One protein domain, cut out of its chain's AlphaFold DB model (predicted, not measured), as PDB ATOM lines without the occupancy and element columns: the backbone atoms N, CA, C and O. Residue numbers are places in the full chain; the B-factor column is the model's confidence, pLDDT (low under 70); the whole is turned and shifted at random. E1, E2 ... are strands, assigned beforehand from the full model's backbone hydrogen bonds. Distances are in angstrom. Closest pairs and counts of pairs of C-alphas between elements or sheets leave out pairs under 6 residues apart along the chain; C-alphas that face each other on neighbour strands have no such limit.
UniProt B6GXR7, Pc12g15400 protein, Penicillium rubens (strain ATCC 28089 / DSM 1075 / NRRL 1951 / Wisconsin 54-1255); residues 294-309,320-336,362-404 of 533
ATOM      1  N   SER A 294      30.395  -9.303  46.884       72.69
ATOM      2  CA  SER A 294      31.097  -8.435  47.835       72.69
ATOM      3  C   SER A 294      32.595  -8.410  47.530       72.69
ATOM      4  O   SER A 294      33.307  -9.385  47.770       72.69
ATOM      5  N   THR A 295      33.084  -7.281  47.016       78.06
ATOM      6  CA  THR A 295      34.497  -7.094  46.653       78.06
ATOM      7  C   THR A 295      35.245  -6.334  47.743       78.06
ATOM      8  O   THR A 295      34.879  -5.215  48.100       78.06
ATOM      9  N   VAL A 296      36.320  -6.930  48.257       73.88
ATOM     10  CA  VAL A 296      37.228  -6.311  49.227       73.88
ATOM     11  C   VAL A 296      38.427  -5.736  48.486       73.88
ATOM     12  O   VAL A 296      39.210  -6.471  47.881       73.88
ATOM     13  N   PHE A 297      38.592  -4.420  48.573       72.50
ATOM     14  CA  PHE A 297      39.749  -3.693  48.058       72.50
ATOM     15  C   PHE A 297      40.732  -3.391  49.198       72.50
ATOM     16  O   PHE A 297      40.325  -3.160  50.338       72.50
ATOM     17  N   THR A 298      42.028  -3.353  48.896       67.69
ATOM     18  CA  THR A 298      43.050  -2.753  49.760       67.69
ATOM     19  C   THR A 298      43.708  -1.599  49.027       67.69
ATOM     20  O   THR A 298      44.024  -1.699  47.842       67.69
ATOM     21  N   THR A 299      43.916  -0.497  49.738       77.00
ATOM     22  CA  THR A 299      44.563   0.697  49.205       77.00
ATOM     23  C   THR A 299      45.931   0.844  49.853       77.00
ATOM     24  O   THR A 299      46.053   0.902  51.078       77.00
ATOM     25  N   ARG A 300      46.971   0.899  49.024       73.25
ATOM     26  CA  ARG A 300      48.352   1.174  49.411       73.25
ATOM     27  C   ARG A 300      48.711   2.586  48.984       73.25
ATOM     28  O   ARG A 300      48.553   2.954  47.826       73.25
ATOM     29  N   THR A 301      49.235   3.371  49.915       79.31
ATOM     30  CA  THR A 301      49.694   4.733  49.639       79.31
ATOM     31  C   THR A 301      51.210   4.780  49.765       79.31
ATOM     32  O   THR A 301      51.755   4.573  50.849       79.31
ATOM     33  N   ALA A 302      51.890   5.042  48.653       77.00
ATOM     34  CA  ALA A 302      53.330   5.241  48.591       77.00
ATOM     35  C   ALA A 302      53.650   6.741  48.509       77.00
ATOM     36  O   ALA A 302      53.115   7.463  47.670       77.00
ATOM     37  N   THR A 303      54.558   7.205  49.366       80.19
ATOM     38  CA  THR A 303      55.029   8.596  49.378       80.19
ATOM     39  C   THR A 303      56.402   8.665  48.718       80.19
ATOM     40  O   THR A 303      57.396   8.210  49.289       80.19
ATOM     41  N   ILE A 304      56.466   9.223  47.511       82.38
ATOM     42  CA  ILE A 304      57.681   9.313  46.697       82.38
ATOM     43  C   ILE A 304      58.273  10.720  46.836       82.38
ATOM     44  O   ILE A 304      57.805  11.671  46.212       82.38
ATOM     45  N   THR A 305      59.323  10.856  47.650       85.25
ATOM     46  CA  THR A 305      60.073  12.115  47.818       85.25
ATOM     47  C   THR A 305      61.324  12.116  46.936       85.25
ATOM     48  O   THR A 305      62.391  11.626  47.324       85.25
ATOM     49  N   ALA A 306      61.187  12.669  45.732       82.75
ATOM     50  CA  ALA A 306      62.201  12.677  44.680       82.75
ATOM     51  C   ALA A 306      62.718  14.097  44.397       82.75
ATOM     52  O   ALA A 306      62.177  15.086  44.879       82.75
ATOM     53  N   CYS A 307      63.788  14.207  43.614       78.31
ATOM     54  CA  CYS A 307      64.171  15.488  43.022       78.31
ATOM     55  C   CYS A 307      63.437  15.697  41.689       78.31
ATOM     56  O   CYS A 307      63.108  14.707  41.030       78.31
ATOM     57  N   PRO A 308      63.228  16.953  41.247       79.56
ATOM     58  CA  PRO A 308      62.738  17.236  39.903       79.56
ATOM     59  C   PRO A 308      63.587  16.521  38.846       79.56
ATOM     60  O   PRO A 308      64.811  16.482  38.964       79.56
ATOM     61  N   SER A 309      62.964  16.017  37.778       70.94
ATOM     62  CA  SER A 309      63.598  15.171  36.744       70.94
ATOM     63  C   SER A 309      64.833  15.773  36.050       70.94
ATOM     64  O   SER A 309      65.595  15.055  35.411       70.94
ATOM     65  N   THR A 320      60.508  17.364  45.616       78.44
ATOM     66  CA  THR A 320      59.054  17.247  45.523       78.44
ATOM     67  C   THR A 320      58.614  15.942  46.178       78.44
ATOM     68  O   THR A 320      59.305  14.924  46.125       78.44
ATOM     69  N   THR A 321      57.462  15.972  46.845       78.06
ATOM     70  CA  THR A 321      56.834  14.773  47.402       78.06
ATOM     71  C   THR A 321      55.538  14.527  46.660       78.06
ATOM     72  O   THR A 321      54.644  15.371  46.685       78.06
ATOM     73  N   HIS A 322      55.457  13.375  46.008       73.06
ATOM     74  CA  HIS A 322      54.269  12.907  45.310       73.06
ATOM     75  C   HIS A 322      53.662  11.744  46.087       73.06
ATOM     76  O   HIS A 322      54.380  10.930  46.673       73.06
ATOM     77  N   ILE A 323      52.335  11.686  46.109       75.88
ATOM     78  CA  ILE A 323      51.587  10.583  46.701       75.88
ATOM     79  C   ILE A 323      51.078   9.727  45.545       75.88
ATOM     80  O   ILE A 323      50.431  10.240  44.633       75.88
ATOM     81  N   THR A 324      51.399   8.439  45.582       73.19
ATOM     82  CA  THR A 324      50.911   7.433  44.639       73.19
ATOM     83  C   THR A 324      50.000   6.484  45.399       73.19
ATOM     84  O   THR A 324      50.422   5.870  46.381       73.19
ATOM     85  N   THR A 325      48.752   6.370  44.955       73.31
ATOM     86  CA  THR A 325      47.749   5.498  45.571       73.31
ATOM     87  C   THR A 325      47.467   4.324  44.642       73.31
ATOM     88  O   THR A 325      46.992   4.507  43.526       73.31
ATOM     89  N   GLU A 326      47.783   3.122  45.111       71.88
ATOM     90  CA  GLU A 326      47.587   1.843  44.431       71.88
ATOM     91  C   GLU A 326      46.401   1.124  45.091       71.88
ATOM     92  O   GLU A 326      46.418   0.880  46.299       71.88
ATOM     93  N   THR A 327      45.371   0.772  44.320       74.06
ATOM     94  CA  THR A 327      44.222  -0.005  44.815       74.06
ATOM     95  C   THR A 327      44.265  -1.408  44.220       74.06
ATOM     96  O   THR A 327      44.300  -1.574  43.005       74.06
ATOM     97  N   ILE A 328      44.261  -2.421  45.086       72.00
ATOM     98  CA  ILE A 328      44.383  -3.839  44.729       72.00
ATOM     99  C   ILE A 328      43.130  -4.571  45.224       72.00
ATOM    100  O   ILE A 328      42.715  -4.388  46.369       72.00
ATOM    101  N   VAL A 329      42.532  -5.433  44.399       69.38
ATOM    102  CA  VAL A 329      41.476  -6.350  44.864       69.38
ATOM    103  C   VAL A 329      42.107  -7.445  45.726       69.38
ATOM    104  O   VAL A 329      43.009  -8.149  45.278       69.38
ATOM    105  N   VAL A 330      41.635  -7.594  46.965       63.88
ATOM    106  CA  VAL A 330      42.089  -8.637  47.902       63.88
ATOM    107  C   VAL A 330      41.285  -9.918  47.714       63.88
ATOM    108  O   VAL A 330      41.850 -11.009  47.697       63.88
ATOM    109  N   SER A 331      39.963  -9.788  47.600       64.81
ATOM    110  CA  SER A 331      39.049 -10.921  47.470       64.81
ATOM    111  C   SER A 331      37.684 -10.485  46.948       64.81
ATOM    112  O   SER A 331      37.098  -9.534  47.468       64.81
ATOM    113  N   THR A 332      37.142 -11.231  45.993       74.75
ATOM    114  CA  THR A 332      35.723 -11.208  45.620       74.75
ATOM    115  C   THR A 332      35.017 -12.379  46.297       74.75
ATOM    116  O   THR A 332      35.329 -13.534  46.006       74.75
ATOM    117  N   THR A 333      34.065 -12.097  47.181       75.31
ATOM    118  CA  THR A 333      33.207 -13.110  47.806       75.31
ATOM    119  C   THR A 333      31.830 -13.045  47.162       75.31
ATOM    120  O   THR A 333      31.254 -11.965  47.063       75.31
ATOM    121  N   VAL A 334      31.286 -14.188  46.745       68.00
ATOM    122  CA  VAL A 334      29.899 -14.285  46.275       68.00
ATOM    123  C   VAL A 334      29.108 -15.087  47.292       68.00
ATOM    124  O   VAL A 334      29.413 -16.251  47.548       68.00
ATOM    125  N   CYS A 335      28.116 -14.441  47.891       70.38
ATOM    126  CA  CYS A 335      27.182 -15.060  48.815       70.38
ATOM    127  C   CYS A 335      25.852 -15.273  48.084       70.38
ATOM    128  O   CYS A 335      25.281 -14.287  47.605       70.38
ATOM    129  N   PRO A 336      25.315 -16.503  48.034       69.56
ATOM    130  CA  PRO A 336      23.901 -16.694  47.756       69.56
ATOM    131  C   PRO A 336      23.088 -15.868  48.752       69.56
ATOM    132  O   PRO A 336      23.367 -15.880  49.955       69.56
ATOM    133  N   SER A 362      34.477 -13.186  36.364       61.53
ATOM    134  CA  SER A 362      35.483 -12.184  36.006       61.53
ATOM    135  C   SER A 362      34.931 -10.785  36.267       61.53
ATOM    136  O   SER A 362      33.859 -10.430  35.776       61.53
ATOM    137  N   THR A 363      35.660  -9.978  37.040       62.28
ATOM    138  CA  THR A 363      35.290  -8.586  37.349       62.28
ATOM    139  C   THR A 363      36.059  -7.626  36.448       62.28
ATOM    140  O   THR A 363      37.288  -7.678  36.406       62.28
ATOM    141  N   MET A 364      35.350  -6.736  35.756       58.44
ATOM    142  CA  MET A 364      35.931  -5.677  34.934       58.44
ATOM    143  C   MET A 364      36.032  -4.384  35.752       58.44
ATOM    144  O   MET A 364      35.044  -3.914  36.324       58.44
ATOM    145  N   LEU A 365      37.234  -3.810  35.806       64.62
ATOM    146  CA  LEU A 365      37.548  -2.593  36.555       64.62
ATOM    147  C   LEU A 365      37.995  -1.494  35.585       64.62
ATOM    148  O   LEU A 365      38.879  -1.736  34.766       64.62
ATOM    149  N   SER A 366      37.444  -0.289  35.721       61.22
ATOM    150  CA  SER A 366      37.988   0.927  35.100       61.22
ATOM    151  C   SER A 366      38.728   1.732  36.161       61.22
ATOM    152  O   SER A 366      38.365   1.703  37.338       61.22
ATOM    153  N   THR A 367      39.800   2.417  35.764       65.88
ATOM    154  CA  THR A 367      40.650   3.194  36.674       65.88
ATOM    155  C   THR A 367      40.875   4.597  36.117       65.88
ATOM    156  O   THR A 367      41.714   4.806  35.241       65.88
ATOM    157  N   ARG A 368      40.136   5.576  36.649       64.75
ATOM    158  CA  ARG A 368      40.268   6.996  36.309       64.75
ATOM    159  C   ARG A 368      41.441   7.590  37.090       64.75
ATOM    160  O   ARG A 368      41.491   7.499  38.315       64.75
ATOM    161  N   THR A 369      42.387   8.220  36.396       66.75
ATOM    162  CA  THR A 369      43.558   8.858  37.028       66.75
ATOM    163  C   THR A 369      43.503  10.373  36.844       66.75
ATOM    164  O   THR A 369      43.796  10.896  35.773       66.75
ATOM    165  N   LEU A 370      43.129  11.095  37.903       66.38
ATOM    166  CA  LEU A 370      43.047  12.555  37.935       66.38
ATOM    167  C   LEU A 370      44.349  13.162  38.469       66.38
ATOM    168  O   LEU A 370      44.715  12.968  39.628       66.38
ATOM    169  N   THR A 371      45.034  13.953  37.644       67.62
ATOM    170  CA  THR A 371      46.284  14.630  38.030       67.62
ATOM    171  C   THR A 371      46.022  16.099  38.370       67.62
ATOM    172  O   THR A 371      46.029  16.975  37.507       67.62
ATOM    173  N   LEU A 372      45.793  16.376  39.655       75.50
ATOM    174  CA  LEU A 372      45.578  17.721  40.189       75.50
ATOM    175  C   LEU A 372      46.917  18.441  40.363       75.50
ATOM    176  O   LEU A 372      47.700  18.114  41.255       75.50
ATOM    177  N   THR A 373      47.164  19.462  39.547       77.31
ATOM    178  CA  THR A 373      48.354  20.315  39.665       77.31
ATOM    179  C   THR A 373      47.948  21.666  40.249       77.31
ATOM    180  O   THR A 373      47.125  22.370  39.672       77.31
ATOM    181  N   GLN A 374      48.465  21.998  41.435       77.88
ATOM    182  CA  GLN A 374      48.008  23.138  42.242       77.88
ATOM    183  C   GLN A 374      49.190  23.930  42.807       77.88
ATOM    184  O   GLN A 374      50.230  23.354  43.122       77.88
ATOM    185  N   CYS A 375      49.035  25.240  42.997       71.81
ATOM    186  CA  CYS A 375      50.017  26.025  43.746       71.81
ATOM    187  C   CYS A 375      49.896  25.788  45.265       71.81
ATOM    188  O   CYS A 375      48.789  25.565  45.763       71.81
ATOM    189  N   PRO A 376      51.003  25.881  46.029       76.62
ATOM    190  CA  PRO A 376      50.954  25.913  47.487       76.62
ATOM    191  C   PRO A 376      50.019  27.022  47.983       76.62
ATOM    192  O   PRO A 376      50.046  28.129  47.453       76.62
ATOM    193  N   ALA A 377      49.245  26.760  49.040       64.62
ATOM    194  CA  ALA A 377      48.154  27.629  49.515       64.62
ATOM    195  C   ALA A 377      48.553  29.063  49.953       64.62
ATOM    196  O   ALA A 377      47.697  29.853  50.345       64.62
ATOM    197  N   THR A 378      49.840  29.407  49.907       72.44
ATOM    198  CA  THR A 378      50.394  30.748  50.159       72.44
ATOM    199  C   THR A 378      50.717  31.540  48.885       72.44
ATOM    200  O   THR A 378      51.126  32.696  48.994       72.44
ATOM    201  N   VAL A 379      50.557  30.957  47.688       77.38
ATOM    202  CA  VAL A 379      50.901  31.582  46.398       77.38
ATOM    203  C   VAL A 379      49.785  31.338  45.380       77.38
ATOM    204  O   VAL A 379      49.590  30.218  44.924       77.38
ATOM    205  N   THR A 380      49.064  32.393  44.996       72.44
ATOM    206  CA  THR A 380      47.908  32.297  44.082       72.44
ATOM    207  C   THR A 380      48.291  32.044  42.622       72.44
ATOM    208  O   THR A 380      47.482  31.527  41.863       72.44
ATOM    209  N   ASP A 381      49.505  32.428  42.222       74.44
ATOM    210  CA  ASP A 381      49.946  32.428  40.825       74.44
ATOM    211  C   ASP A 381      51.436  32.049  40.767       74.44
ATOM    212  O   ASP A 381      52.334  32.894  40.830       74.44
ATOM    213  N   CYS A 382      51.707  30.744  40.819       74.19
ATOM    214  CA  CYS A 382      53.059  30.196  40.892       74.19
ATOM    215  C   CYS A 382      53.493  29.600  39.537       74.19
ATOM    216  O   CYS A 382      52.717  28.879  38.899       74.19
ATOM    217  N   PRO A 383      54.741  29.848  39.089       79.38
ATOM    218  CA  PRO A 383      55.247  29.280  37.842       79.38
ATOM    219  C   PRO A 383      55.277  27.751  37.932       79.38
ATOM    220  O   PRO A 383      55.465  27.208  39.018       79.38
ATOM    221  N   ALA A 384      55.179  27.048  36.799       68.75
ATOM    222  CA  ALA A 384      55.009  25.587  36.750       68.75
ATOM    223  C   ALA A 384      56.015  24.769  37.600       68.75
ATOM    224  O   ALA A 384      55.663  23.719  38.123       68.75
ATOM    225  N   ARG A 385      57.245  25.266  37.816       65.94
ATOM    226  CA  ARG A 385      58.245  24.650  38.723       65.94
ATOM    227  C   ARG A 385      57.866  24.647  40.214       65.94
ATOM    228  O   ARG A 385      58.488  23.915  40.973       65.94
ATOM    229  N   GLY A 386      56.936  25.500  40.636       69.69
ATOM    230  CA  GLY A 386      56.483  25.646  42.022       69.69
ATOM    231  C   GLY A 386      55.120  25.012  42.306       69.69
ATOM    232  O   GLY A 386      54.640  25.123  43.431       69.69
ATOM    233  N   GLN A 387      54.491  24.380  41.312       77.50
ATOM    234  CA  GLN A 387      53.210  23.696  41.474       77.50
ATOM    235  C   GLN A 387      53.428  22.291  42.056       77.50
ATOM    236  O   GLN A 387      54.342  21.568  41.662       77.50
ATOM    237  N   THR A 388      52.583  21.897  43.004       73.25
ATOM    238  CA  THR A 388      52.535  20.542  43.559       73.25
ATOM    239  C   THR A 388      51.545  19.695  42.769       73.25
ATOM    240  O   THR A 388      50.362  20.031  42.693       73.25
ATOM    241  N   THR A 389      52.025  18.584  42.210       69.69
ATOM    242  CA  THR A 389      51.213  17.605  41.477       69.69
ATOM    243  C   THR A 389      50.769  16.473  42.402       69.69
ATOM    244  O   THR A 389      51.608  15.737  42.931       69.69
ATOM    245  N   HIS A 390      49.454  16.332  42.568       67.75
ATOM    246  CA  HIS A 390      48.785  15.268  43.312       67.75
ATOM    247  C   HIS A 390      47.998  14.377  42.347       67.75
ATOM    248  O   HIS A 390      47.056  14.839  41.701       67.75
ATOM    249  N   THR A 391      48.349  13.097  42.269       63.56
ATOM    250  CA  THR A 391      47.646  12.127  41.423       63.56
ATOM    251  C   THR A 391      46.638  11.349  42.262       63.56
ATOM    252  O   THR A 391      47.006  10.596  43.162       63.56
ATOM    253  N   THR A 392      45.356  11.551  41.972       66.50
ATOM    254  CA  THR A 392      44.241  10.806  42.557       66.50
ATOM    255  C   THR A 392      43.833   9.707  41.583       66.50
ATOM    256  O   THR A 392      43.369  10.002  40.484       66.50
ATOM    257  N   THR A 393      43.985   8.451  41.989       64.81
ATOM    258  CA  THR A 393      43.549   7.289  41.207       64.81
ATOM    259  C   THR A 393      42.277   6.716  41.825       64.81
ATOM    260  O   THR A 393      42.258   6.380  43.009       64.81
ATOM    261  N   GLU A 394      41.221   6.623  41.024       67.50
ATOM    262  CA  GLU A 394      39.899   6.120  41.395       67.50
ATOM    263  C   GLU A 394      39.585   4.874  40.560       67.50
ATOM    264  O   GLU A 394      39.713   4.896  39.338       67.50
ATOM    265  N   THR A 395      39.186   3.779  41.208       61.72
ATOM    266  CA  THR A 395      38.872   2.509  40.538       61.72
ATOM    267  C   THR A 395      37.404   2.169  40.747       61.72
ATOM    268  O   THR A 395      36.956   2.030  41.886       61.72
ATOM    269  N   ILE A 396      36.671   2.002  39.647       63.56
ATOM    270  CA  ILE A 396      35.247   1.656  39.621       63.56
ATOM    271  C   ILE A 396      35.051   0.262  39.017       63.56
ATOM    272  O   ILE A 396      35.787  -0.157  38.121       63.56
ATOM    273  N   VAL A 397      34.045  -0.469  39.499       60.91
ATOM    274  CA  VAL A 397      33.618  -1.733  38.884       60.91
ATOM    275  C   VAL A 397      32.697  -1.396  37.714       60.91
ATOM    276  O   VAL A 397      31.634  -0.822  37.929       60.91
ATOM    277  N   VAL A 398      33.103  -1.748  36.493       58.03
ATOM    278  CA  VAL A 398      32.305  -1.528  35.268       58.03
ATOM    279  C   VAL A 398      31.311  -2.673  35.062       58.03
ATOM    280  O   VAL A 398      30.210  -2.469  34.565       58.03
ATOM    281  N   GLY A 399      31.673  -3.884  35.492       55.50
ATOM    282  CA  GLY A 399      30.771  -5.028  35.458       55.50
ATOM    283  C   GLY A 399      31.397  -6.317  35.977       55.50
ATOM    284  O   GLY A 399      32.589  -6.390  36.280       55.50
ATOM    285  N   THR A 400      30.575  -7.358  36.051       56.12
ATOM    286  CA  THR A 400      30.980  -8.731  36.367       56.12
ATOM    287  C   THR A 400      30.354  -9.674  35.351       56.12
ATOM    288  O   THR A 400      29.134  -9.670  35.202       56.12
ATOM    289  N   THR A 401      31.161 -10.499  34.687       59.50
ATOM    290  CA  THR A 401      30.670 -11.583  33.824       59.50
ATOM    291  C   THR A 401      30.829 -12.925  34.531       59.50
ATOM    292  O   THR A 401      31.850 -13.169  35.179       59.50
ATOM    293  N   SER A 402      29.813 -13.783  34.445       58.81
ATOM    294  CA  SER A 402      29.774 -15.105  35.072       58.81
ATOM    295  C   SER A 402      29.650 -16.194  34.007       58.81
ATOM    296  O   SER A 402      28.605 -16.387  33.389       58.81
ATOM    297  N   VAL A 403      30.736 -16.935  33.798       59.81
ATOM    298  CA  VAL A 403      30.788 -18.056  32.855       59.81
ATOM    299  C   VAL A 403      30.537 -19.354  33.630       59.81
ATOM    300  O   VAL A 403      31.333 -19.685  34.514       59.81
ATOM    301  N   PRO A 404      29.459 -20.111  33.344       58.19
ATOM    302  CA  PRO A 404      29.261 -21.422  33.949       58.19
ATOM    303  C   PRO A 404      30.364 -22.371  33.478       58.19
ATOM    304  O   PRO A 404      30.590 -22.531  32.275       58.19
TER     305      PRO A 404
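AT A GLANCE: This is residues 294 to 309, 320 to 336 and 362 to 404 of the 533 residues of the protein "Pc12g15400 protein" of Penicillium rubens (strain ATCC 28089 / DSM 1075 / NRRL 1951 / Wisconsin 54-1255) (UniProt B6GXR7). Two long, narrow ribbons of two strands each, E1 with E2 and E3 with E4, lie side by side lengthwise and make a rod, with the loop of residues 375 to 387 at one end. E3 and E4 form a hairpin joined by that loop; between the ribbons, E2 comes close to E4, while E1 keeps away from E3 and E4. The printed part has 76 residues, with no named helix and four named strands in the order E1, E2, E3, E4; its two sheets, E1 - E2 and E3 - E4, are both antiparallel, and the class is all strand. The whole is extended, with a radius of gyration of the C-alphas of 17.9 A and spans of 57 by 22 by 20 A.

HOW THE PARTS SIT: Begin with E3, residues 362 to 374, and E4, residues 388 to 404, a hairpin of antiparallel neighbours whose directions stand at 169 degrees. Look at N 368 and O 394, 2.8 A apart and within hydrogen-bond range, and at N 390 and O 372, also 2.8 A. In the other sheet, E1, residues 294 to 306, and E2, residues 320 to 336, are antiparallel at 168 degrees. There N 300 and O 326 are 2.8 A apart, and N 322 and O 304 are 2.9 A apart, both within hydrogen-bond range. Between the sheets, compare E2 with E4: they have 13 pairs of C-alphas within 8 A, the closest being those of His 322 and His 390, 6.3 A apart. E2 and E3 are near each other, with 5 pairs of C-alphas within 10 A. E1 is apart from E3 and from E4.

IN THESE COORDINATES: Find C-alpha 362 at (35.483, -12.184, 36.006); from there E3 runs 38.0 A to C-alpha 374. E4, residues 388 to 404, runs 48.9 A and ends at C-alpha 404, at (29.261, -21.422, 33.949). E1 begins at C-alpha 294, at (31.097, -8.435, 47.835), and runs 37.7 A to C-alpha 306. E2 runs 48.9 A from C-alpha 320 to C-alpha 336.

THE WHOLE: The two C-alphas farthest apart are those of Val 379 and Pro 404, 58.6 A. Residues 310 to 319 are not printed, and C-alphas 309 and 320 are 10.1 A apart across that cut; residues 337 to 361 are not printed either, and C-alphas 336 and 362 are 17.1 A apart. The link from E3 to E4, 13 residues, is long. The mean pLDDT of the printed part is 70.2; 36 residues are under 70, among them 362 to 371 and 389 to 404.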